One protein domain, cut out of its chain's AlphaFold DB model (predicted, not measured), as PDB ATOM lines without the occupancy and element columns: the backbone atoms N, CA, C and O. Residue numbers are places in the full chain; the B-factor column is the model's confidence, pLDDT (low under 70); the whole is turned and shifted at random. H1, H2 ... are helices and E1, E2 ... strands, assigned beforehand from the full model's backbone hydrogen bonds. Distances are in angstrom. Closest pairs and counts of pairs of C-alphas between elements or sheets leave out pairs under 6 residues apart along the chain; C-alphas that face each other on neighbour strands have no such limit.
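This is residues 3 to 138, 163 to 177 and 196 to 217 of the 365 residues of the protein "Mitochondrial PGP phosphatase-domain containing protein" of Rhodosporidium toruloides (UniProt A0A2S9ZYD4). A small core of two parallel strands, E2 and E3, has helices to both sides: H4 and H5 on one, H6 on the other. H3 packs on part of H4, the strand hairpin E4 and E5 sits beside H6, and H1 with H2 at one end and H7 at the other lie far from the core. The printed part has 173 residues, with seven named helices and five named strands in the order H1 H2 E1 H3 E2 H4 E3 H5 H6 H7 E4 E5; the class is mixed, helices and strands, with under half of the residues in named elements. The whole is compact, with a radius of gyration of the C-alphas of 15.7 A, and spans 43 by 38 by 34 A.

H1, residues 4 to 15, starts with C-alpha 4 at (17.073, -44.038, 1.517) and is 16.9 A long. H2 is residues 17 to 20, E1 is 24 to 26 and H3 is 34 to 39. E2, residues 46 to 49, measures 10.1 A, and H4, residues 66 to 79, 19.9 A; C-alpha 66 is at (19.982, -12.110, 16.936). E3, residues 84 to 87, is 10.0 A long, H5, residues 101 to 110, 14.1 A, and H6, residues 124 to 135, 16.5 A. H7 is residues 171 to 175, E4 is 200 to 202, and E5 is 211 to 213, ending at C-alpha 213 (26.783, -38.766, 21.902).

E2 and E3 are parallel at 27 degrees, with N 48 and O 85 2.8 A apart, within hydrogen-bond range. E2, H4 and E3 form a strand-helix-strand unit, two parallel neighbour strands with a helix between, and its crossover is right-handed. H3 touches residues 74 to 79 of H4 alone, closest at the C-alphas of Trp 34 and Leu 75, 5.8 A, the same way at a shallow tilt of 18 degrees. E3 is near H5 and near H6. H5 touches H7, closest at the C-alphas of Arg 108 and Ala 173, 5.0 A. The closest C-alphas of H6 and E5 are those of Ala 131 and Val 211, 6.9 A. E4 and E5 form an antiparallel hairpin, with N 211 and O 202 3.0 A apart. E1 pairs with no named strand, but its residues 24 to 25 pair in parallel with residues 216 to 217. H1 and H2 are close but not clearly touching, with the C-alphas of Ala 13 and Thr 19 6.1 A apart. Every O i to N i+4 pair is within hydrogen-bond range in H3, H4, H5 and H7, and 7 of 8 in both H1 and H6; H2 is too short for such a pair.

The C-alphas farthest apart, of Ala 15 and Ser 175, are 47.3 A apart. Residues 139 to 162 and 178 to 195 are not printed, with C-alpha gaps of 15.4 A and 34.5 A. The links E2 to H4, E3 to H5 and H5 to H6 are long. The model's pLDDT is under 70 at residues 4 to 21, 137 to 138, 164 and 196 to 211.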
ATOM      1  N   ASN A   3      16.459 -39.889  -0.066       70.94
ATOM      2  CA  ASN A   3      17.311 -40.224   1.076       70.94
ATOM      3  C   ASN A   3      16.911 -41.584   1.673       70.94
ATOM      4  O   ASN A   3      16.216 -41.649   2.686       70.94
ATOM      5  N   TRP A   4      17.371 -42.676   1.056       69.38
ATOM      6  CA  TRP A   4      17.073 -44.038   1.517       69.38
ATOM      7  C   TRP A   4      17.528 -44.303   2.957       69.38
ATOM      8  O   TRP A   4      16.860 -45.015   3.704       69.38
ATOM      9  N   SER A   5      18.628 -43.678   3.390       66.19
ATOM     10  CA  SER A   5      19.092 -43.792   4.776       66.19
ATOM     11  C   SER A   5      18.098 -43.186   5.774       66.19
ATOM     12  O   SER A   5      17.878 -43.752   6.838       66.19
ATOM     13  N   GLY A   6      17.445 -42.077   5.411       62.66
ATOM     14  CA  GLY A   6      16.413 -41.443   6.233       62.66
ATOM     15  C   GLY A   6      15.140 -42.279   6.290       62.66
ATOM     16  O   GLY A   6      14.597 -42.500   7.369       62.66
ATOM     17  N   ILE A   7      14.710 -42.819   5.147       65.88
ATOM     18  CA  ILE A   7      13.534 -43.699   5.066       65.88
ATOM     19  C   ILE A   7      13.754 -44.954   5.913       65.88
ATOM     20  O   ILE A   7      12.950 -45.264   6.789       65.88
ATOM     21  N   THR A   8      14.874 -45.648   5.709       66.50
ATOM     22  CA  THR A   8      15.211 -46.857   6.473       66.50
ATOM     23  C   THR A   8      15.386 -46.576   7.959       66.50
ATOM     24  O   THR A   8      14.938 -47.381   8.769       66.50
ATOM     25  N   ALA A   9      15.972 -45.439   8.344       65.19
ATOM     26  CA  ALA A   9      16.062 -45.041   9.746       65.19
ATOM     27  C   ALA A   9      14.686 -44.755  10.359       65.19
ATOM     28  O   ALA A   9      14.430 -45.197  11.475       65.19
ATOM     29  N   THR A  10      13.781 -44.105   9.623       64.75
ATOM     30  CA  THR A  10      12.405 -43.850  10.081       64.75
ATOM     31  C   THR A  10      11.636 -45.158  10.259       64.75
ATOM     32  O   THR A  10      10.998 -45.372  11.286       64.75
ATOM     33  N   LEU A  11      11.744 -46.083   9.302       65.25
ATOM     34  CA  LEU A  11      11.135 -47.412   9.411       65.25
ATOM     35  C   LEU A  11      11.756 -48.225  10.557       65.25
ATOM     36  O   LEU A  11      11.044 -48.850  11.338       65.25
ATOM     37  N   ALA A  12      13.080 -48.178  10.715       60.94
ATOM     38  CA  ALA A  12      13.773 -48.840  11.817       60.94
ATOM     39  C   ALA A  12      13.396 -48.246  13.179       60.94
ATOM     40  O   ALA A  12      13.365 -48.975  14.173       60.94
ATOM     41  N   ALA A  13      13.092 -46.949  13.230       60.84
ATOM     42  CA  ALA A  13      12.585 -46.302  14.422       60.84
ATOM     43  C   ALA A  13      11.197 -46.812  14.807       60.84
ATOM     44  O   ALA A  13      10.931 -46.904  15.993       60.84
ATOM     45  N   LEU A  14      10.351 -47.257  13.873       58.88
ATOM     46  CA  LEU A  14       9.105 -47.939  14.245       58.88
ATOM     47  C   LEU A  14       9.401 -49.183  15.101       58.88
ATOM     48  O   LEU A  14       8.809 -49.373  16.160       58.88
ATOM     49  N   ALA A  15      10.382 -49.994  14.701       53.56
ATOM     50  CA  ALA A  15      10.782 -51.184  15.455       53.56
ATOM     51  C   ALA A  15      11.585 -50.866  16.734       53.56
ATOM     52  O   ALA A  15      11.531 -51.618  17.706       53.56
ATOM     53  N   ARG A  16      12.354 -49.768  16.747       57.62
ATOM     54  CA  ARG A  16      13.207 -49.346  17.875       57.62
ATOM     55  C   ARG A  16      13.041 -47.856  18.162       57.62
ATOM     56  O   ARG A  16      13.970 -47.075  17.957       57.62
ATOM     57  N   PRO A  17      11.892 -47.443  18.692       57.75
ATOM     58  CA  PRO A  17      11.525 -46.029  18.714       57.75
ATOM     59  C   PRO A  17      12.296 -45.213  19.763       57.75
ATOM     60  O   PRO A  17      12.454 -44.006  19.611       57.75
ATOM     61  N   ARG A  18      12.954 -45.884  20.723       61.72
ATOM     62  CA  ARG A  18      13.983 -45.274  21.589       61.72
ATOM     63  C   ARG A  18      15.148 -44.644  20.813       61.72
ATOM     64  O   ARG A  18      15.815 -43.773  21.347       61.72
ATOM     65  N   THR A  19      15.400 -45.056  19.567       63.12
ATOM     66  CA  THR A  19      16.449 -44.450  18.726       63.12
ATOM     67  C   THR A  19      16.135 -43.016  18.293       63.12
ATOM     68  O   THR A  19      17.056 -42.298  17.918       63.12
ATOM     69  N   LEU A  20      14.869 -42.590  18.378       65.81
ATOM     70  CA  LEU A  20      14.425 -41.224  18.082       65.81
ATOM     71  C   LEU A  20      14.248 -40.358  19.329       65.81
ATOM     72  O   LEU A  20      13.799 -39.225  19.206       65.81
ATOM     73  N   GLN A  21      14.542 -40.872  20.524       68.62
ATOM     74  CA  GLN A  21      14.365 -40.110  21.753       68.62
ATOM     75  C   GLN A  21      15.600 -39.224  21.984       68.62
ATOM     76  O   GLN A  21      16.652 -39.752  22.358       68.62
ATOM     77  N   PRO A  22      15.510 -37.897  21.773       75.44
ATOM     78  CA  PRO A  22      16.613 -37.008  22.097       75.44
ATOM     79  C   PRO A  22      16.781 -36.922  23.618       75.44
ATOM     80  O   PRO A  22      15.832 -37.117  24.381       75.44
ATOM     81  N   ALA A  23      17.991 -36.592  24.059       74.75
ATOM     82  CA  ALA A  23      18.263 -36.301  25.461       74.75
ATOM     83  C   ALA A  23      17.703 -34.932  25.871       74.75
ATOM     84  O   ALA A  23      17.317 -34.746  27.021       74.75
ATOM     85  N   LEU A  24      17.640 -33.989  24.924       76.44
ATOM     86  CA  LEU A  24      17.119 -32.646  25.136       76.44
ATOM     87  C   LEU A  24      16.287 -32.187  23.933       76.44
ATOM     88  O   LEU A  24      16.648 -32.440  22.784       76.44
ATOM     89  N   VAL A  25      15.193 -31.478  24.203       82.25
ATOM     90  CA  VAL A  25      14.360 -30.829  23.184       82.25
ATOM     91  C   VAL A  25      14.314 -29.340  23.488       82.25
ATOM     92  O   VAL A  25      13.865 -28.950  24.562       82.25
ATOM     93  N   VAL A  26      14.767 -28.513  22.550       79.69
ATOM     94  CA  VAL A  26      14.788 -27.049  22.681       79.69
ATOM     95  C   VAL A  26      14.199 -26.383  21.438       79.69
ATOM     96  O   VAL A  26      14.200 -26.984  20.364       79.69
ATOM     97  N   PRO A  27      13.708 -25.136  21.519       85.19
ATOM     98  CA  PRO A  27      13.274 -24.404  20.332       85.19
ATOM     99  C   PRO A  27      14.409 -24.212  19.328       85.19
ATOM    100  O   PRO A  27      14.256 -24.490  18.143       85.19
ATOM    101  N   SER A  28      15.568 -23.777  19.805       91.06
ATOM    102  CA  SER A  28      16.747 -23.489  18.997       91.06
ATOM    103  C   SER A  28      17.996 -23.748  19.829       91.06
ATOM    104  O   SER A  28      17.922 -23.780  21.058       91.06
ATOM    105  N   ILE A  29      19.152 -23.855  19.173       93.81
ATOM    106  CA  ILE A  29      20.445 -23.907  19.859       93.81
ATOM    107  C   ILE A  29      20.685 -22.677  20.752       93.81
ATOM    108  O   ILE A  29      21.450 -22.763  21.699       93.81
ATOM    109  N   ALA A  30      19.968 -21.570  20.518       93.19
ATOM    110  CA  ALA A  30      19.992 -20.390  21.382       93.19
ATOM    111  C   ALA A  30      19.480 -20.619  22.813       93.19
ATOM    112  O   ALA A  30      19.633 -19.756  23.665       93.19
ATOM    113  N   HIS A  31      18.866 -21.771  23.080       92.12
ATOM    114  CA  HIS A  31      18.391 -22.151  24.411       92.12
ATOM    115  C   HIS A  31      19.360 -23.116  25.112       92.12
ATOM    116  O   HIS A  31      18.996 -23.746  26.104       92.12
ATOM    117  N   LEU A  32      20.564 -23.295  24.565       89.75
ATOM    118  CA  LEU A  32      21.610 -24.128  25.142       89.75
ATOM    119  C   LEU A  32      22.618 -23.250  25.876       89.75
ATOM    120  O   LEU A  32      23.042 -22.218  25.369       89.75
ATOM    121  N   ASP A  33      23.026 -23.700  27.059       88.88
ATOM    122  CA  ASP A  33      24.130 -23.102  27.805       88.88
ATOM    123  C   ASP A  33      25.422 -23.845  27.434       88.88
ATOM    124  O   ASP A  33      25.708 -24.937  27.943       88.88
ATOM    125  N   TRP A  34      26.172 -23.282  26.487       91.69
ATOM    126  CA  TRP A  34      27.387 -23.902  25.956       91.69
ATOM    127  C   TRP A  34      28.471 -24.073  27.014       91.69
ATOM    128  O   TRP A  34      29.112 -25.126  27.052       91.69
ATOM    129  N   HIS A  35      28.629 -23.101  27.915       92.12
ATOM    130  CA  HIS A  35      29.597 -23.181  29.003       92.12
ATOM    131  C   HIS A  35      29.275 -24.337  29.950       92.12
ATOM    132  O   HIS A  35      30.162 -25.138  30.254       92.12
ATOM    133  N   ARG A  36      28.012 -24.503  30.368       85.06
ATOM    134  CA  ARG A  36      27.615 -25.660  31.193       85.06
ATOM    135  C   ARG A  36      27.825 -26.978  30.460       85.06
ATOM    136  O   ARG A  36      28.286 -27.942  31.072       85.06
ATOM    137  N   LEU A  37      27.517 -27.039  29.163       86.31
ATOM    138  CA  LEU A  37      27.757 -28.245  28.368       86.31
ATOM    139  C   LEU A  37      29.251 -28.600  28.322       86.31
ATOM    140  O   LEU A  37      29.608 -29.759  28.533       86.31
ATOM    141  N   ARG A  38      30.129 -27.615  28.114       86.94
ATOM    142  CA  ARG A  38      31.581 -27.820  28.064       86.94
ATOM    143  C   ARG A  38      32.169 -28.192  29.423       86.94
ATOM    144  O   ARG A  38      32.844 -29.211  29.538       86.94
ATOM    145  N   HIS A  39      31.928 -27.369  30.437       86.38
ATOM    146  CA  HIS A  39      32.661 -27.430  31.702       86.38
ATOM    147  C   HIS A  39      32.006 -28.342  32.741       86.38
ATOM    148  O   HIS A  39      32.718 -28.975  33.517       86.38
ATOM    149  N   ASN A  40      30.675 -28.465  32.738       81.50
ATOM    150  CA  ASN A  40      29.957 -29.221  33.770       81.50
ATOM    151  C   ASN A  40      29.530 -30.599  33.259       81.50
ATOM    152  O   ASN A  40      29.601 -31.580  33.994       81.50
ATOM    153  N   ALA A  41      29.084 -30.682  32.002       77.62
ATOM    154  CA  ALA A  41      28.661 -31.944  31.392       77.62
ATOM    155  C   ALA A  41      29.795 -32.683  30.656       77.62
ATOM    156  O   ALA A  41      29.594 -33.815  30.218       77.62
ATOM    157  N   GLY A  42      30.976 -32.067  30.515       83.00
ATOM    158  CA  GLY A  42      32.139 -32.684  29.872       83.00
ATOM    159  C   GLY A  42      31.955 -32.929  28.371       83.00
ATOM    160  O   GLY A  42      32.470 -33.912  27.833       83.00
ATOM    161  N   VAL A  43      31.191 -32.081  27.676       85.62
ATOM    162  CA  VAL A  43      31.045 -32.163  26.217       85.62
ATOM    163  C   VAL A  43      32.319 -31.635  25.555       85.62
ATOM    164  O   VAL A  43      32.754 -30.511  25.801       85.62
ATOM    165  N   HIS A  44      32.922 -32.446  24.685       86.75
ATOM    166  CA  HIS A  44      34.217 -32.132  24.069       86.75
ATOM    167  C   HIS A  44      34.098 -31.482  22.685       86.75
ATOM    168  O   HIS A  44      34.986 -30.732  22.284       86.75
ATOM    169  N   ALA A  45      33.014 -31.758  21.968       91.00
ATOM    170  CA  ALA A  45      32.781 -31.276  20.617       91.00
ATOM    171  C   ALA A  45      31.283 -31.220  20.311       91.00
ATOM    172  O   ALA A  45      30.486 -31.907  20.956       91.00
ATOM    173  N   VAL A  46      30.911 -30.429  19.306       94.38
ATOM    174  CA  VAL A  46      29.523 -30.229  18.880       94.38
ATOM    175  C   VAL A  46      29.390 -30.525  17.390       94.38
ATOM    176  O   VAL A  46      30.193 -30.079  16.575       94.38
ATOM    177  N   VAL A  47      28.356 -31.281  17.021       95.44
ATOM    178  CA  VAL A  47      28.018 -31.579  15.625       95.44
ATOM    179  C   VAL A  47      26.673 -30.947  15.315       95.44
ATOM    180  O   VAL A  47      25.698 -31.210  16.017       95.44
ATOM    181  N   VAL A  48      26.614 -30.125  14.272       96.19
ATOM    182  CA  VAL A  48      25.451 -29.285  13.978       96.19
ATOM    183  C   VAL A  48      24.880 -29.625  12.603       96.19
ATOM    184  O   VAL A  48      25.596 -29.691  11.602       96.19
ATOM    185  N   ASP A  49      23.570 -29.867  12.549       95.00
ATOM    186  CA  ASP A  49      22.826 -29.914  11.288       95.00
ATOM    187  C   ASP A  49      22.657 -28.500  10.710       95.00
ATOM    188  O   ASP A  49      22.503 -27.551  11.473       95.00
ATOM    189  N   LYS A  50      22.651 -28.350   9.378       94.50
ATOM    190  CA  LYS A  50      22.515 -27.044   8.709       94.50
ATOM    191  C   LYS A  50      21.047 -26.667   8.495       94.50
ATOM    192  O   LYS A  50      20.499 -25.810   9.196       94.50
ATOM    193  N   ASP A  51      20.429 -27.292   7.494       90.06
ATOM    194  CA  ASP A  51      19.121 -26.905   6.966       90.06
ATOM    195  C   ASP A  51      18.027 -27.100   8.020       90.06
ATOM    196  O   ASP A  51      17.887 -28.176   8.596       90.06
ATOM    197  N   ASN A  52      17.223 -26.061   8.261       89.44
ATOM    198  CA  ASN A  52      16.155 -26.045   9.265       89.44
ATOM    199  C   ASN A  52      16.594 -26.314  10.715       89.44
ATOM    200  O   ASN A  52      15.737 -26.505  11.576       89.44
ATOM    201  N   CYS A  53      17.895 -26.259  10.997       92.56
ATOM    202  CA  CYS A  53      18.444 -26.284  12.347       92.56
ATOM    203  C   CYS A  53      19.057 -24.918  12.691       92.56
ATOM    204  O   CYS A  53      18.589 -24.245  13.614       92.56
ATOM    205  N   ILE A  54      20.027 -24.464  11.890       95.50
ATOM    206  CA  ILE A  54      20.694 -23.159  12.054       95.50
ATOM    207  C   ILE A  54      20.579 -22.250  10.825       95.50
ATOM    208  O   ILE A  54      20.788 -21.048  10.945       95.50
ATOM    209  N   ALA A  55      20.223 -22.797   9.663       93.75
ATOM    210  CA  ALA A  55      20.030 -22.050   8.421       93.75
ATOM    211  C   ALA A  55      18.634 -22.315   7.850       93.75
ATOM    212  O   ALA A  55      18.011 -23.346   8.143       93.75
ATOM    213  N   LYS A  56      18.133 -21.411   7.001       91.38
ATOM    214  CA  LYS A  56      16.966 -21.749   6.174       91.38
ATOM    215  C   LYS A  56      17.362 -22.812   5.140       91.38
ATOM    216  O   LYS A  56      18.539 -22.925   4.801       91.38
ATOM    217  N   PRO A  57      16.401 -23.587   4.616       85.31
ATOM    218  CA  PRO A  57      16.689 -24.553   3.567       85.31
ATOM    219  C   PRO A  57      17.370 -23.886   2.369       85.31
ATOM    220  O   PRO A  57      16.849 -22.903   1.845       85.31
ATOM    221  N   ASN A  58      18.490 -24.457   1.924       81.38
ATOM    222  CA  ASN A  58      19.298 -23.967   0.796       81.38
ATOM    223  C   ASN A  58      19.986 -22.607   1.015       81.38
ATOM    224  O   ASN A  58      20.616 -22.114   0.087       81.38
ATOM    225  N   GLU A  59      19.905 -22.019   2.210       91.00
ATOM    226  CA  GLU A  59      20.743 -20.877   2.578       91.00
ATOM    227  C   GLU A  59      22.053 -21.389   3.190       91.00
ATOM    228  O   GLU A  59      22.082 -22.424   3.868       91.00
ATOM    229  N   ASP A  60      23.150 -20.685   2.921       95.06
ATOM    230  CA  ASP A  60      24.482 -21.029   3.434       95.06
ATOM    231  C   ASP A  60      24.893 -20.175   4.645       95.06
ATOM    232  O   ASP A  60      25.915 -20.438   5.277       95.06
ATOM    233  N   ASP A  61      24.046 -19.211   5.008       95.00
ATOM    234  CA  ASP A  61      24.201 -18.336   6.163       95.00
ATOM    235  C   ASP A  61      23.371 -18.788   7.363       95.00
ATOM    236  O   ASP A  61      22.352 -19.482   7.253       95.00
ATOM    237  N   LEU A  62      23.798 -18.333   8.539       95.62
ATOM    238  CA  LEU A  62      23.023 -18.469   9.760       95.62
ATOM    239  C   LEU A  62      21.684 -17.738   9.601       95.62
ATOM    240  O   LEU A  62      21.633 -16.604   9.122       95.62
ATOM    241  N   ALA A  63      20.591 -18.365  10.028       94.38
ATOM    242  CA  ALA A  63      19.272 -17.762   9.916       94.38
ATOM    243  C   ALA A  63      19.202 -16.419  10.666       94.38
ATOM    244  O   ALA A  63      19.800 -16.241  11.729       94.38
ATOM    245  N   ASN A  64      18.431 -15.476  10.117       92.06
ATOM    246  CA  ASN A  64      18.330 -14.103  10.615       92.06
ATOM    247  C   ASN A  64      17.614 -14.028  11.976       92.06
ATOM    248  O   ASN A  64      16.424 -13.733  12.055       92.06
ATOM    249  N   SER A  65      18.355 -14.298  13.049       93.62
ATOM    250  CA  SER A  65      17.933 -14.147  14.439       93.62
ATOM    251  C   SER A  65      19.119 -13.711  15.289       93.62
ATOM    252  O   SER A  65      20.172 -14.349  15.270       93.62
ATOM    253  N   ASP A  66      18.937 -12.644  16.061       94.88
ATOM    254  CA  ASP A  66      19.982 -12.110  16.936       94.88
ATOM    255  C   ASP A  66      20.361 -13.106  18.035       94.88
ATOM    256  O   ASP A  66      21.542 -13.295  18.316       94.88
ATOM    257  N   GLU A  67      19.377 -13.801  18.608       94.56
ATOM    258  CA  GLU A  67      19.595 -14.855  19.606       94.56
ATOM    259  C   GLU A  67      20.422 -16.008  19.037       94.56
ATOM    260  O   GLU A  67      21.330 -16.508  19.695       94.56
ATOM    261  N   LEU A  68      20.139 -16.406  17.791       95.88
ATOM    262  CA  LEU A  68      20.881 -17.472  17.126       95.88
ATOM    263  C   LEU A  68      22.318 -17.036  16.831       95.88
ATOM    264  O   LEU A  68      23.237 -17.818  17.045       95.88
ATOM    265  N   ARG A  69      22.517 -15.792  16.374       96.88
ATOM    266  CA  ARG A  69      23.852 -15.230  16.118       96.88
ATOM    267  C   ARG A  69      24.694 -15.158  17.389       96.88
ATOM    268  O   ARG A  69      25.850 -15.565  17.348       96.88
ATOM    269  N   ARG A  70      24.115 -14.707  18.509       97.00
ATOM    270  CA  ARG A  70      24.794 -14.697  19.818       97.00
ATOM    271  C   ARG A  70      25.157 -16.111  20.256       97.00
ATOM    272  O   ARG A  70      26.324 -16.391  20.469       97.00
ATOM    273  N   ALA A  71      24.195 -17.029  20.247       96.44
ATOM    274  CA  ALA A  71      24.449 -18.407  20.646       96.44
ATOM    275  C   ALA A  71      25.456 -19.133  19.744       96.44
ATOM    276  O   ALA A  71      26.168 -20.014  20.213       96.44
ATOM    277  N   TRP A  72      25.520 -18.795  18.453       97.75
ATOM    278  CA  TRP A  72      26.550 -19.312  17.554       97.75
ATOM    279  C   TRP A  72      27.932 -18.763  17.912       97.75
ATOM    280  O   TRP A  72      28.887 -19.528  17.974       97.75
ATOM    281  N   ALA A  73      28.042 -17.462  18.198       96.69
ATOM    282  CA  ALA A  73      29.291 -16.872  18.673       96.69
ATOM    283  C   ALA A  73      29.744 -17.502  20.002       96.69
ATOM    284  O   ALA A  73      30.887 -17.943  20.091       96.69
ATOM    285  N   ASP A  74      28.836 -17.646  20.969       96.75
ATOM    286  CA  ASP A  74      29.108 -18.262  22.274       96.75
ATOM    287  C   ASP A  74      29.558 -19.727  22.135       96.75
ATOM    288  O   ASP A  74      30.464 -20.180  22.836       96.75
ATOM    289  N   LEU A  75      28.959 -20.479  21.201       96.75
ATOM    290  CA  LEU A  75      29.376 -21.844  20.871       96.75
ATOM    291  C   LEU A  75      30.834 -21.875  20.396       96.75
ATOM    292  O   LEU A  75      31.613 -22.710  20.861       96.75
ATOM    293  N   LEU A  76      31.194 -20.990  19.461       96.12
ATOM    294  CA  LEU A  76      32.546 -20.929  18.903       96.12
ATOM    295  C   LEU A  76      33.571 -20.449  19.928       96.12
ATOM    296  O   LEU A  76      34.676 -20.981  19.939       96.12
ATOM    297  N   ASP A  77      33.210 -19.502  20.790       95.50
ATOM    298  CA  ASP A  77      34.068 -19.038  21.883       95.50
ATOM    299  C   ASP A  77      34.316 -20.155  22.910       95.50
ATOM    300  O   ASP A  77      35.452 -20.437  23.288       95.50
ATOM    301  N   THR A  78      33.262 -20.889  23.278       94.44
ATOM    302  CA  THR A  78      33.341 -21.950  24.292       94.44
ATOM    303  C   THR A  78      34.102 -23.186  23.806       94.44
ATOM    304  O   THR A  78      34.879 -23.789  24.554       94.44
ATOM    305  N   PHE A  79      33.836 -23.637  22.576       92.38
ATOM    306  CA  PHE A  79      34.382 -24.896  22.062       92.38
ATOM    307  C   PHE A  79      35.599 -24.697  21.158       92.38
ATOM    308  O   PHE A  79      36.408 -25.617  21.041       92.38
ATOM    309  N   GLY A  80      35.752 -23.532  20.533       93.19
ATOM    310  CA  GLY A  80      36.656 -23.331  19.407       93.19
ATOM    311  C   GLY A  80      36.081 -23.917  18.113       93.19
ATOM    312  O   GLY A  80      35.490 -25.000  18.105       93.19
ATOM    313  N   ALA A  81      36.289 -23.220  16.994       92.06
ATOM    314  CA  ALA A  81      35.747 -23.598  15.682       92.06
ATOM    315  C   ALA A  81      36.103 -25.029  15.253       92.06
ATOM    316  O   ALA A  81      35.315 -25.734  14.640       92.06
ATOM    317  N   GLU A  82      37.290 -25.480  15.617       89.00
ATOM    318  CA  GLU A  82      37.815 -26.816  15.353       89.00
ATOM    319  C   GLU A  82      37.132 -27.965  16.115       89.00
ATOM    320  O   GLU A  82      37.297 -29.127  15.748       89.00
ATOM    321  N   ASN A  83      36.392 -27.661  17.185       92.50
ATOM    322  CA  ASN A  83      35.603 -28.637  17.940       92.50
ATOM    323  C   ASN A  83      34.107 -28.536  17.600       92.50
ATOM    324  O   ASN A  83      33.275 -29.155  18.266       92.50
ATOM    325  N   VAL A  84      33.765 -27.777  16.557       95.69
ATOM    326  CA  VAL A  84      32.411 -27.637  16.027       95.69
ATOM    327  C   VAL A  84      32.411 -28.117  14.579       95.69
ATOM    328  O   VAL A  84      33.158 -27.613  13.753       95.69
ATOM    329  N   LEU A  85      31.570 -29.096  14.255       96.25
ATOM    330  CA  LEU A  85      31.481 -29.677  12.915       96.25
ATOM    331  C   LEU A  85      30.076 -29.502  12.350       96.25
ATOM    332  O   LEU A  85      29.103 -29.976  12.939       96.25
ATOM    333  N   VAL A  86      29.960 -28.906  11.166       97.25
ATOM    334  CA  VAL A  86      28.695 -28.882  10.425       97.25
ATOM    335  C   VAL A  86      28.590 -30.124   9.546       97.25
ATOM    336  O   VAL A  86      29.516 -30.485   8.819       97.25
ATOM    337  N   VAL A  87      27.431 -30.779   9.579       95.62
ATOM    338  CA  VAL A  87      27.122 -31.906   8.693       95.62
ATOM    339  C   VAL A  87      25.804 -31.622   8.002       95.62
ATOM    340  O   VAL A  87      24.782 -31.474   8.669       95.62
ATOM    341  N   SER A  88      25.786 -31.598   6.670       93.75
ATOM    342  CA  SER A  88      24.584 -31.310   5.883       93.75
ATOM    343  C   SER A  88      24.349 -32.343   4.779       93.75
ATOM    344  O   SER A  88      25.285 -32.933   4.261       93.75
ATOM    345  N   ASN A  89      23.083 -32.576   4.416       91.00
ATOM    346  CA  ASN A  89      22.711 -33.367   3.233       91.00
ATOM    347  C   ASN A  89      22.598 -32.501   1.958       91.00
ATOM    348  O   ASN A  89      22.146 -33.012   0.928       91.00
ATOM    349  N   SER A  90      22.894 -31.200   2.047       87.81
ATOM    350  CA  SER A  90      22.995 -30.255   0.923       87.81
ATOM    351  C   SER A  90      24.455 -29.866   0.667       87.81
ATOM    352  O   SER A  90      24.937 -30.090  -0.433       87.81
ATOM    353  N   ALA A  91      25.176 -29.425   1.702       92.69
ATOM    354  CA  ALA A  91      26.592 -29.054   1.646       92.69
ATOM    355  C   ALA A  91      27.509 -30.209   2.092       92.69
ATOM    356  O   ALA A  91      27.278 -30.804   3.148       92.69
ATOM    357  N   GLY A  92      28.538 -30.528   1.300       91.88
ATOM    358  CA  GLY A  92      29.494 -31.612   1.582       91.88
ATOM    359  C   GLY A  92      29.002 -33.033   1.262       91.88
ATOM    360  O   GLY A  92      29.788 -33.979   1.311       91.88
ATOM    361  N   ASP A  93      27.728 -33.214   0.887       91.44
ATOM    362  CA  ASP A  93      27.230 -34.474   0.315       91.44
ATOM    363  C   ASP A  93      27.690 -34.569  -1.142       91.44
ATOM    364  O   ASP A  93      27.140 -33.888  -2.004       91.44
ATOM    365  N   LEU A  94      28.649 -35.445  -1.446       88.44
ATOM    366  CA  LEU A  94      29.265 -35.567  -2.777       88.44
ATOM    367  C   LEU A  94      28.278 -35.890  -3.915       88.44
ATOM    368  O   LEU A  94      28.643 -35.821  -5.085       88.44
ATOM    369  N   ARG A  95      27.030 -36.254  -3.601       87.50
ATOM    370  CA  ARG A  95      25.972 -36.481  -4.598       87.50
ATOM    371  C   ARG A  95      25.228 -35.202  -4.982       87.50
ATOM    372  O   ARG A  95      24.534 -35.205  -5.993       87.50
ATOM    373  N   LYS A  96      25.291 -34.167  -4.142       87.19
ATOM    374  CA  LYS A  96      24.615 -32.875  -4.343       87.19
ATOM    375  C   LYS A  96      25.580 -31.697  -4.436       87.19
ATOM    376  O   LYS A  96      25.261 -30.727  -5.106       87.19
ATOM    377  N   ASP A  97      26.748 -31.822  -3.821       90.44
ATOM    378  CA  ASP A  97      27.831 -30.844  -3.813       90.44
ATOM    379  C   ASP A  97      29.137 -31.514  -4.292       90.44
ATOM    380  O   ASP A  97      30.076 -31.691  -3.517       90.44
ATOM    381  N   PRO A  98      29.203 -31.982  -5.555       89.25
ATOM    382  CA  PRO A  98      30.360 -32.724  -6.066       89.25
ATOM    383  C   PRO A  98      31.630 -31.869  -6.169       89.25
ATOM    384  O   PRO A  98      32.731 -32.412  -6.123       89.25
ATOM    385  N   LEU A  99      31.475 -30.547  -6.306       91.44
ATOM    386  CA  LEU A  99      32.577 -29.583  -6.384       91.44
ATOM    387  C   LEU A  99      32.914 -28.946  -5.029       91.44
ATOM    388  O   LEU A  99      33.850 -28.158  -4.957       91.44
ATOM    389  N   LEU A 100      32.172 -29.279  -3.967       93.19
ATOM    390  CA  LEU A 100      32.382 -28.779  -2.603       93.19
ATOM    391  C   LEU A 100      32.300 -27.251  -2.456       93.19
ATOM    392  O   LEU A 100      32.773 -26.693  -1.466       93.19
ATOM    393  N   ILE A 101      31.672 -26.572  -3.417       94.00
ATOM    394  CA  ILE A 101      31.503 -25.113  -3.418       94.00
ATOM    395  C   ILE A 101      30.547 -24.712  -2.296       94.00
ATOM    396  O   ILE A 101      30.797 -23.741  -1.580       94.00
ATOM    397  N   GLN A 102      29.472 -25.486  -2.100       94.50
ATOM    398  CA  GLN A 102      28.524 -25.196  -1.032       94.50
ATOM    399  C   GLN A 102      29.152 -25.468   0.339       94.50
ATOM    400  O   GLN A 102      28.983 -24.678   1.264       94.50
ATOM    401  N   ALA A 103      29.923 -26.550   0.474       95.25
ATOM    402  CA  ALA A 103      30.694 -26.827   1.683       95.25
ATOM    403  C   ALA A 103      31.696 -25.709   2.010       95.25
ATOM    404  O   ALA A 103      31.795 -25.320   3.174       95.25
ATOM    405  N   GLU A 104      32.407 -25.175   1.010       95.50
ATOM    406  CA  GLU A 104      33.303 -24.028   1.193       95.50
ATOM    407  C   GLU A 104      32.526 -22.810   1.685       95.50
ATOM    408  O   GLU A 104      32.879 -22.259   2.725       95.50
ATOM    409  N   THR A 105      31.433 -22.455   1.004       96.44
ATOM    410  CA  THR A 105      30.667 -21.238   1.307       96.44
ATOM    411  C   THR A 105      30.079 -21.304   2.716       96.44
ATOM    412  O   THR A 105      30.239 -20.375   3.508       96.44
ATOM    413  N   VAL A 106      29.472 -22.442   3.075       97.00
ATOM    414  CA  VAL A 106      28.959 -22.697   4.431       97.00
ATOM    415  C   VAL A 106      30.087 -22.614   5.454       97.00
ATOM    416  O   VAL A 106      29.934 -21.980   6.495       97.00
ATOM    417  N   SER A 107      31.236 -23.228   5.169       96.75
ATOM    418  CA  SER A 107      32.382 -23.183   6.073       96.75
ATOM    419  C   SER A 107      32.901 -21.759   6.274       96.75
ATOM    420  O   SER A 107      33.208 -21.364   7.401       96.75
ATOM    421  N   ARG A 108      32.960 -20.972   5.198       96.19
ATOM    422  CA  ARG A 108      33.382 -19.575   5.207       96.19
ATOM    423  C   ARG A 108      32.460 -18.721   6.068       96.19
ATOM    424  O   ARG A 108      32.931 -17.990   6.938       96.19
ATOM    425  N   ASN A 109      31.156 -18.838   5.837       96.19
ATOM    426  CA  ASN A 109      30.157 -17.988   6.474       96.19
ATOM    427  C   ASN A 109      29.942 -18.372   7.947       96.19
ATOM    428  O   ASN A 109      29.822 -17.496   8.802       96.19
ATOM    429  N   LEU A 110      29.960 -19.671   8.268       96.25
ATOM    430  CA  LEU A 110      29.759 -20.172   9.635       96.25
ATOM    431  C   LEU A 110      31.054 -20.289  10.453       96.25
ATOM    432  O   LEU A 110      30.989 -20.493  11.665       96.25
ATOM    433  N   ARG A 111      32.213 -20.137   9.804       96.19
ATOM    434  CA  ARG A 111      33.565 -20.206  10.382       96.19
ATOM    435  C   ARG A 111      33.918 -21.535  11.052       96.19
ATOM    436  O   ARG A 111      34.664 -21.561  12.024       96.19
ATOM    437  N   VAL A 112      33.409 -22.640  10.516       95.69
ATOM    438  CA  VAL A 112      33.626 -24.001  11.042       95.69
ATOM    439  C   VAL A 112      33.847 -25.004   9.912       95.69
ATOM    440  O   VAL A 112      33.427 -24.748   8.778       95.69
ATOM    441  N   PRO A 113      34.492 -26.154  10.172       96.12
ATOM    442  CA  PRO A 113      34.585 -27.232   9.199       96.12
ATOM    443  C   PRO A 113      33.211 -27.818   8.835       96.12
ATOM    444  O   PRO A 113      32.323 -27.978   9.678       96.12
ATOM    445  N   VAL A 114      33.070 -28.211   7.568       96.69
ATOM    446  CA  VAL A 114      31.930 -28.956   7.017       96.69
ATOM    447  C   VAL A 114      32.390 -30.358   6.627       96.69
ATOM    448  O   VAL A 114      33.384 -30.517   5.916       96.69
ATOM    449  N   LEU A 115      31.674 -31.391   7.073       95.31
ATOM    450  CA  LEU A 115      32.001 -32.779   6.742       95.31
ATOM    451  C   LEU A 115      31.700 -33.103   5.274       95.31
ATOM    452  O   LEU A 115      30.573 -32.919   4.816       95.31
ATOM    453  N   VAL A 116      32.669 -33.706   4.584       93.56
ATOM    454  CA  VAL A 116      32.487 -34.286   3.250       93.56
ATOM    455  C   VAL A 116      32.093 -35.752   3.375       93.56
ATOM    456  O   VAL A 116      32.809 -36.561   3.971       93.56
ATOM    457  N   HIS A 117      30.967 -36.142   2.785       90.50
ATOM    458  CA  HIS A 117      30.454 -37.509   2.871       90.50
ATOM    459  C   HIS A 117      29.749 -37.944   1.582       90.50
ATOM    460  O   HIS A 117      29.304 -37.140   0.773       90.50
ATOM    461  N   ARG A 118      29.682 -39.262   1.354       85.88
ATOM    462  CA  ARG A 118      28.971 -39.863   0.200       85.88
ATOM    463  C   ARG A 118      27.591 -40.392   0.564       85.88
ATOM    464  O   ARG A 118      26.770 -40.667  -0.306       85.88
ATOM    465  N   SER A 119      27.389 -40.656   1.850       82.25
ATOM    466  CA  SER A 119      26.182 -41.280   2.373       82.25
ATOM    467  C   SER A 119      25.401 -40.230   3.141       82.25
ATOM    468  O   SER A 119      25.946 -39.708   4.107       82.25
ATOM    469  N   PRO A 120      24.137 -39.961   2.781       80.19
ATOM    470  CA  PRO A 120      23.349 -38.971   3.492       80.19
ATOM    471  C   PRO A 120      23.192 -39.368   4.950       80.19
ATOM    472  O   PRO A 120      23.152 -40.554   5.288       80.19
ATOM    473  N   LYS A 121      22.996 -38.375   5.806       81.94
ATOM    474  CA  LYS A 121      22.472 -38.582   7.152       81.94
ATOM    475  C   LYS A 121      21.066 -39.193   7.092       81.94
ATOM    476  O   LYS A 121      20.272 -38.757   6.243       81.94
ATOM    477  N   PRO A 122      20.711 -40.105   8.016       74.00
ATOM    478  CA  PRO A 122      21.497 -40.634   9.144       74.00
ATOM    479  C   PRO A 122      22.295 -41.921   8.812       74.00
ATOM    480  O   PRO A 122      22.439 -42.809   9.652       74.00
ATOM    481  N   GLY A 123      22.798 -42.080   7.586       73.94
ATOM    482  CA  GLY A 123      23.530 -43.275   7.160       73.94
ATOM    483  C   GLY A 123      24.748 -43.600   8.034       73.94
ATOM    484  O   GLY A 123      25.551 -42.727   8.365       73.94
ATOM    485  N   ARG A 124      24.934 -44.890   8.359       76.88
ATOM    486  CA  ARG A 124      26.051 -45.373   9.196       76.88
ATOM    487  C   ARG A 124      27.437 -44.895   8.732       76.88
ATOM    488  O   ARG A 124      28.224 -44.540   9.604       76.88
ATOM    489  N   PRO A 125      27.770 -44.857   7.423       78.25
ATOM    490  CA  PRO A 125      29.078 -44.365   6.987       78.25
ATOM    491  C   PRO A 125      29.333 -42.905   7.384       78.25
ATOM    492  O   PRO A 125      30.412 -42.606   7.881       78.25
ATOM    493  N   CYS A 126      28.327 -42.032   7.258       82.69
ATOM    494  CA  CYS A 126      28.413 -40.631   7.682       82.69
ATOM    495  C   CYS A 126      28.659 -40.526   9.193       82.69
ATOM    496  O   CYS A 126      29.574 -39.838   9.632       82.69
ATOM    497  N   VAL A 127      27.919 -41.298   9.993       81.69
ATOM    498  CA  VAL A 127      28.104 -41.341  11.454       81.69
ATOM    499  C   VAL A 127      29.520 -41.791  11.839       81.69
ATOM    500  O   VAL A 127      30.121 -41.225  12.750       81.69
ATOM    501  N   ARG A 128      30.096 -42.770  11.126       81.75
ATOM    502  CA  ARG A 128      31.487 -43.197  11.366       81.75
ATOM    503  C   ARG A 128      32.500 -42.110  11.007       81.75
ATOM    504  O   ARG A 128      33.494 -41.973  11.710       81.75
ATOM    505  N   GLN A 129      32.247 -41.346   9.946       84.62
ATOM    506  CA  GLN A 129      33.100 -40.234   9.519       84.62
ATOM    507  C   GLN A 129      33.093 -39.082  10.534       84.62
ATOM    508  O   GLN A 129      34.155 -38.556  10.848       84.62
ATOM    509  N   ILE A 130      31.931 -38.763  11.116       86.44
ATOM    510  CA  ILE A 130      31.814 -37.788  12.214       86.44
ATOM    511  C   ILE A 130      32.699 -38.199  13.394       86.44
ATOM    512  O   ILE A 130      33.486 -37.409  13.897       86.44
ATOM    513  N   ALA A 131      32.589 -39.449  13.836       83.06
ATOM    514  CA  ALA A 131      33.381 -39.933  14.958       83.06
ATOM    515  C   ALA A 131      34.885 -39.983  14.636       83.06
ATOM    516  O   ALA A 131      35.699 -39.600  15.472       83.06
ATOM    517  N   ALA A 132      35.261 -40.400  13.422       81.19
ATOM    518  CA  ALA A 132      36.654 -40.402  12.981       81.19
ATOM    519  C   ALA A 132      37.270 -38.993  12.990       81.19
ATOM    520  O   ALA A 132      38.420 -38.855  13.393       81.19
ATOM    521  N   HIS A 133      36.501 -37.960  12.624       84.44
ATOM    522  CA  HIS A 133      36.954 -36.566  12.642       84.44
ATOM    523  C   HIS A 133      37.438 -36.106  14.027       84.44
ATOM    524  O   HIS A 133      38.419 -35.374  14.113       84.44
ATOM    525  N   PHE A 134      36.784 -36.547  15.107       83.31
ATOM    526  CA  PHE A 134      37.156 -36.146  16.470       83.31
ATOM    527  C   PHE A 134      38.144 -37.091  17.155       83.31
ATOM    528  O   PHE A 134      38.828 -36.676  18.085       83.31
ATOM    529  N   LEU A 135      38.204 -38.359  16.742       78.62
ATOM    530  CA  LEU A 135      39.034 -39.375  17.396       78.62
ATOM    531  C   LEU A 135      40.425 -39.523  16.793       78.62
ATOM    532  O   LEU A 135      41.353 -39.933  17.491       78.62
ATOM    533  N   LEU A 136      40.567 -39.263  15.494       72.44
ATOM    534  CA  LEU A 136      41.859 -39.377  14.836       72.44
ATOM    535  C   LEU A 136      42.695 -38.124  15.116       72.44
ATOM    536  O   LEU A 136      42.151 -37.015  15.115       72.44
ATOM    537  N   PRO A 137      44.017 -38.272  15.334       61.94
ATOM    538  CA  PRO A 137      44.922 -37.135  15.362       61.94
ATOM    539  C   PRO A 137      44.706 -36.284  14.113       61.94
ATOM    540  O   PRO A 137      44.541 -36.820  13.016       61.94
ATOM    541  N   ARG A 138      44.697 -34.960  14.275       62.38
ATOM    542  CA  ARG A 138      44.494 -34.017  13.171       62.38
ATOM    543  C   ARG A 138      45.701 -34.051  12.228       62.38
ATOM    544  O   ARG A 138      46.590 -33.212  12.314       62.38
ATOM    545  N   LEU A 163      37.855 -38.369  -0.843       70.06
ATOM    546  CA  LEU A 163      37.433 -37.131  -0.171       70.06
ATOM    547  C   LEU A 163      36.412 -37.388   0.952       70.06
ATOM    548  O   LEU A 163      36.251 -36.583   1.863       70.06
ATOM    549  N   ALA A 164      35.705 -38.519   0.907       67.88
ATOM    550  CA  ALA A 164      34.704 -38.865   1.904       67.88
ATOM    551  C   ALA A 164      35.348 -39.142   3.272       67.88
ATOM    552  O   ALA A 164      36.154 -40.063   3.400       67.88
ATOM    553  N   GLY A 165      34.913 -38.413   4.299       72.94
ATOM    554  CA  GLY A 165      35.467 -38.459   5.653       72.94
ATOM    555  C   GLY A 165      36.447 -37.328   5.954       72.94
ATOM    556  O   GLY A 165      36.838 -37.175   7.106       72.94
ATOM    557  N   GLN A 166      36.803 -36.525   4.948       86.38
ATOM    558  CA  GLN A 166      37.531 -35.274   5.137       86.38
ATOM    559  C   GLN A 166      36.565 -34.140   5.505       86.38
ATOM    560  O   GLN A 166      35.342 -34.286   5.437       86.38
ATOM    561  N   THR A 167      37.119 -32.991   5.877       89.62
ATOM    562  CA  THR A 167      36.354 -31.769   6.141       89.62
ATOM    563  C   THR A 167      36.839 -30.631   5.265       89.62
ATOM    564  O   THR A 167      38.047 -30.424   5.157       89.62
ATOM    565  N   ILE A 168      35.911 -29.843   4.732       91.50
ATOM    566  CA  ILE A 168      36.222 -28.543   4.145       91.50
ATOM    567  C   ILE A 168      36.200 -27.509   5.254       91.50
ATOM    568  O   ILE A 168      35.190 -27.352   5.933       91.50
ATOM    569  N   PHE A 169      37.316 -26.812   5.435       92.56
ATOM    570  CA  PHE A 169      37.373 -25.652   6.309       92.56
ATOM    571  C   PHE A 169      37.993 -24.494   5.538       92.56
ATOM    572  O   PHE A 169      39.196 -24.527   5.273       92.56
ATOM    573  N   SER A 170      37.159 -23.521   5.166       93.25
ATOM    574  CA  SER A 170      37.538 -22.387   4.322       93.25
ATOM    575  C   SER A 170      38.833 -21.727   4.825       93.25
ATOM    576  O   SER A 170      38.910 -21.366   6.006       93.25
ATOM    577  N   PRO A 171      39.847 -21.535   3.959       87.56
ATOM    578  CA  PRO A 171      41.080 -20.837   4.324       87.56
ATOM    579  C   PRO A 171      40.812 -19.429   4.861       87.56
ATOM    580  O   PRO A 171      41.446 -18.997   5.822       87.56
ATOM    581  N   LEU A 172      39.812 -18.742   4.298       85.62
ATOM    582  CA  LEU A 172      39.398 -17.423   4.765       85.62
ATOM    583  C   LEU A 172      38.846 -17.509   6.190       85.62
ATOM    584  O   LEU A 172      39.276 -16.748   7.052       85.62
ATOM    585  N   ALA A 173      37.973 -18.477   6.482       87.06
ATOM    586  CA  ALA A 173      37.482 -18.676   7.845       87.06
ATOM    587  C   ALA A 173      38.609 -18.989   8.840       87.06
ATOM    588  O   ALA A 173      38.610 -18.441   9.938       87.06
ATOM    589  N   ARG A 174      39.587 -19.817   8.451       86.69
ATOM    590  CA  ARG A 174      40.761 -20.119   9.287       86.69
ATOM    591  C   ARG A 174      41.599 -18.886   9.578       86.69
ATOM    592  O   ARG A 174      42.020 -18.707  10.712       86.69
ATOM    593  N   SER A 175      41.822 -18.041   8.572       85.88
ATOM    594  CA  SER A 175      42.611 -16.813   8.725       85.88
ATOM    595  C   SER A 175      41.980 -15.806   9.692       85.88
ATOM    596  O   SER A 175      42.681 -14.970  10.252       85.88
ATOM    597  N   LEU A 176      40.663 -15.904   9.910       84.81
ATOM    598  CA  LEU A 176      39.915 -15.068  10.848       84.81
ATOM    599  C   LEU A 176      39.872 -15.642  12.270       84.81
ATOM    600  O   LEU A 176      39.341 -14.983  13.166       84.81
ATOM    601  N   LEU A 177      40.374 -16.861  12.489       79.31
ATOM    602  CA  LEU A 177      40.470 -17.413  13.832       79.31
ATOM    603  C   LEU A 177      41.618 -16.742  14.592       79.31
ATOM    604  O   LEU A 177      42.685 -16.510  14.018       79.31
ATOM    605  N   ALA A 196      22.233 -41.176  33.201       35.31
ATOM    606  CA  ALA A 196      22.059 -40.173  32.135       35.31
ATOM    607  C   ALA A 196      21.250 -40.695  30.921       35.31
ATOM    608  O   ALA A 196      21.216 -41.910  30.696       35.31
ATOM    609  N   PRO A 197      20.591 -39.809  30.136       36.28
ATOM    610  CA  PRO A 197      19.702 -40.194  29.039       36.28
ATOM    611  C   PRO A 197      20.457 -40.938  27.928       36.28
ATOM    612  O   PRO A 197      21.669 -40.807  27.791       36.28
ATOM    613  N   LEU A 198      19.713 -41.729  27.150       40.81
ATOM    614  CA  LEU A 198      20.170 -42.682  26.129       40.81
ATOM    615  C   LEU A 198      21.469 -42.278  25.405       40.81
ATOM    616  O   LEU A 198      21.480 -41.411  24.533       40.81
ATOM    617  N   LYS A 199      22.552 -42.983  25.738       46.84
ATOM    618  CA  LYS A 199      23.869 -42.840  25.116       46.84
ATOM    619  C   LYS A 199      23.911 -43.640  23.817       46.84
ATOM    620  O   LYS A 199      23.814 -44.868  23.841       46.84
ATOM    621  N   ILE A 200      24.088 -42.970  22.680       43.16
ATOM    622  CA  ILE A 200      24.506 -43.666  21.458       43.16
ATOM    623  C   ILE A 200      26.009 -43.887  21.588       43.16
ATOM    624  O   ILE A 200      26.793 -42.945  21.494       43.16
ATOM    625  N   LEU A 201      26.390 -45.134  21.862       43.38
ATOM    626  CA  LEU A 201      27.781 -45.529  21.991       43.38
ATOM    627  C   LEU A 201      28.309 -45.982  20.633       43.38
ATOM    628  O   LEU A 201      27.839 -46.976  20.073       43.38
ATOM    629  N   ILE A 202      29.310 -45.276  20.123       44.69
ATOM    630  CA  ILE A 202      30.014 -45.656  18.903       44.69
ATOM    631  C   ILE A 202      31.470 -45.944  19.281       44.69
ATOM    632  O   ILE A 202      32.185 -45.067  19.760       44.69
ATOM    633  N   SER A 203      31.909 -47.190  19.083       40.28
ATOM    634  CA  SER A 203      33.312 -47.582  19.258       40.28
ATOM    635  C   SER A 203      34.037 -47.394  17.929       40.28
ATOM    636  O   SER A 203      33.859 -48.184  17.001       40.28
ATOM    637  N   ILE A 204      34.809 -46.318  17.811       38.91
ATOM    638  CA  ILE A 204      35.698 -46.037  16.679       38.91
ATOM    639  C   ILE A 204      37.046 -45.647  17.292       38.91
ATOM    640  O   ILE A 204      37.064 -44.976  18.316       38.91
ATOM    641  N   GLY A 205      38.155 -46.111  16.714       45.16
ATOM    642  CA  GLY A 205      39.506 -45.870  17.240       45.16
ATOM    643  C   GLY A 205      40.202 -47.131  17.758       45.16
ATOM    644  O   GLY A 205      39.739 -48.252  17.527       45.16
ATOM    645  N   THR A 206      41.342 -46.944  18.427       45.38
ATOM    646  CA  THR A 206      42.094 -48.023  19.088       45.38
ATOM    647  C   THR A 206      41.233 -48.725  20.151       45.38
ATOM    648  O   THR A 206      40.283 -48.123  20.667       45.38
ATOM    649  N   PRO A 207      41.521 -49.996  20.501       42.72
ATOM    650  CA  PRO A 207      40.763 -50.718  21.521       42.72
ATOM    651  C   PRO A 207      40.697 -49.913  22.831       42.72
ATOM    652  O   PRO A 207      41.704 -49.735  23.509       42.72
ATOM    653  N   GLY A 208      39.511 -49.392  23.165       52.84
ATOM    654  CA  GLY A 208      39.271 -48.592  24.373       52.84
ATOM    655  C   GLY A 208      38.745 -47.169  24.145       52.84
ATOM    656  O   GLY A 208      38.176 -46.607  25.080       52.84
ATOM    657  N   GLN A 209      38.848 -46.598  22.938       55.88
ATOM    658  CA  GLN A 209      38.233 -45.298  22.631       55.88
ATOM    659  C   GLN A 209      36.722 -45.441  22.378       55.88
ATOM    660  O   GLN A 209      36.272 -46.265  21.576       55.88
ATOM    661  N   ARG A 210      35.918 -44.644  23.091       61.16
ATOM    662  CA  ARG A 210      34.448 -44.629  23.015       61.16
ATOM    663  C   ARG A 210      33.971 -43.207  22.750       61.16
ATOM    664  O   ARG A 210      34.333 -42.301  23.493       61.16
ATOM    665  N   VAL A 211      33.130 -43.029  21.731       66.50
ATOM    666  CA  VAL A 211      32.392 -41.776  21.526       66.50
ATOM    667  C   VAL A 211      31.014 -41.944  22.137       66.50
ATOM    668  O   VAL A 211      30.232 -42.798  21.708       66.50
ATOM    669  N   GLU A 212      30.725 -41.124  23.139       72.88
ATOM    670  CA  GLU A 212      29.379 -40.953  23.671       72.88
ATOM    671  C   GLU A 212      28.750 -39.718  23.022       72.88
ATOM    672  O   GLU A 212      29.361 -38.653  22.971       72.88
ATOM    673  N   CYS A 213      27.534 -39.867  22.500       77.06
ATOM    674  CA  CYS A 213      26.783 -38.766  21.902       77.06
ATOM    675  C   CYS A 213      25.532 -38.465  22.726       77.06
ATOM    676  O   CYS A 213      24.799 -39.384  23.105       77.06
ATOM    677  N   VAL A 214      25.255 -37.176  22.922       77.31
ATOM    678  CA  VAL A 214      24.015 -36.667  23.515       77.31
ATOM    679  C   VAL A 214      23.222 -35.967  22.415       77.31
ATOM    680  O   VAL A 214      23.671 -34.971  21.857       77.31
ATOM    681  N   GLY A 215      22.060 -36.519  22.058       82.44
ATOM    682  CA  GLY A 215      21.218 -35.967  20.995       82.44
ATOM    683  C   GLY A 215      20.375 -34.787  21.480       82.44
ATOM    684  O   GLY A 215      19.640 -34.923  22.459       82.44
ATOM    685  N   VAL A 216      20.430 -33.665  20.762       81.50
ATOM    686  CA  VAL A 216      19.577 -32.489  20.987       81.50
ATOM    687  C   VAL A 216      18.666 -32.295  19.781       81.50
ATOM    688  O   VAL A 216      19.139 -32.258  18.646       81.50
ATOM    689  N   LEU A 217      17.361 -32.171  20.019       84.75
ATOM    690  CA  LEU A 217      16.371 -31.876  18.987       84.75
ATOM    691  C   LEU A 217      15.959 -30.404  19.056       84.75
ATOM    692  O   LEU A 217      15.444 -29.954  20.081       84.75
TER     693      LEU A 217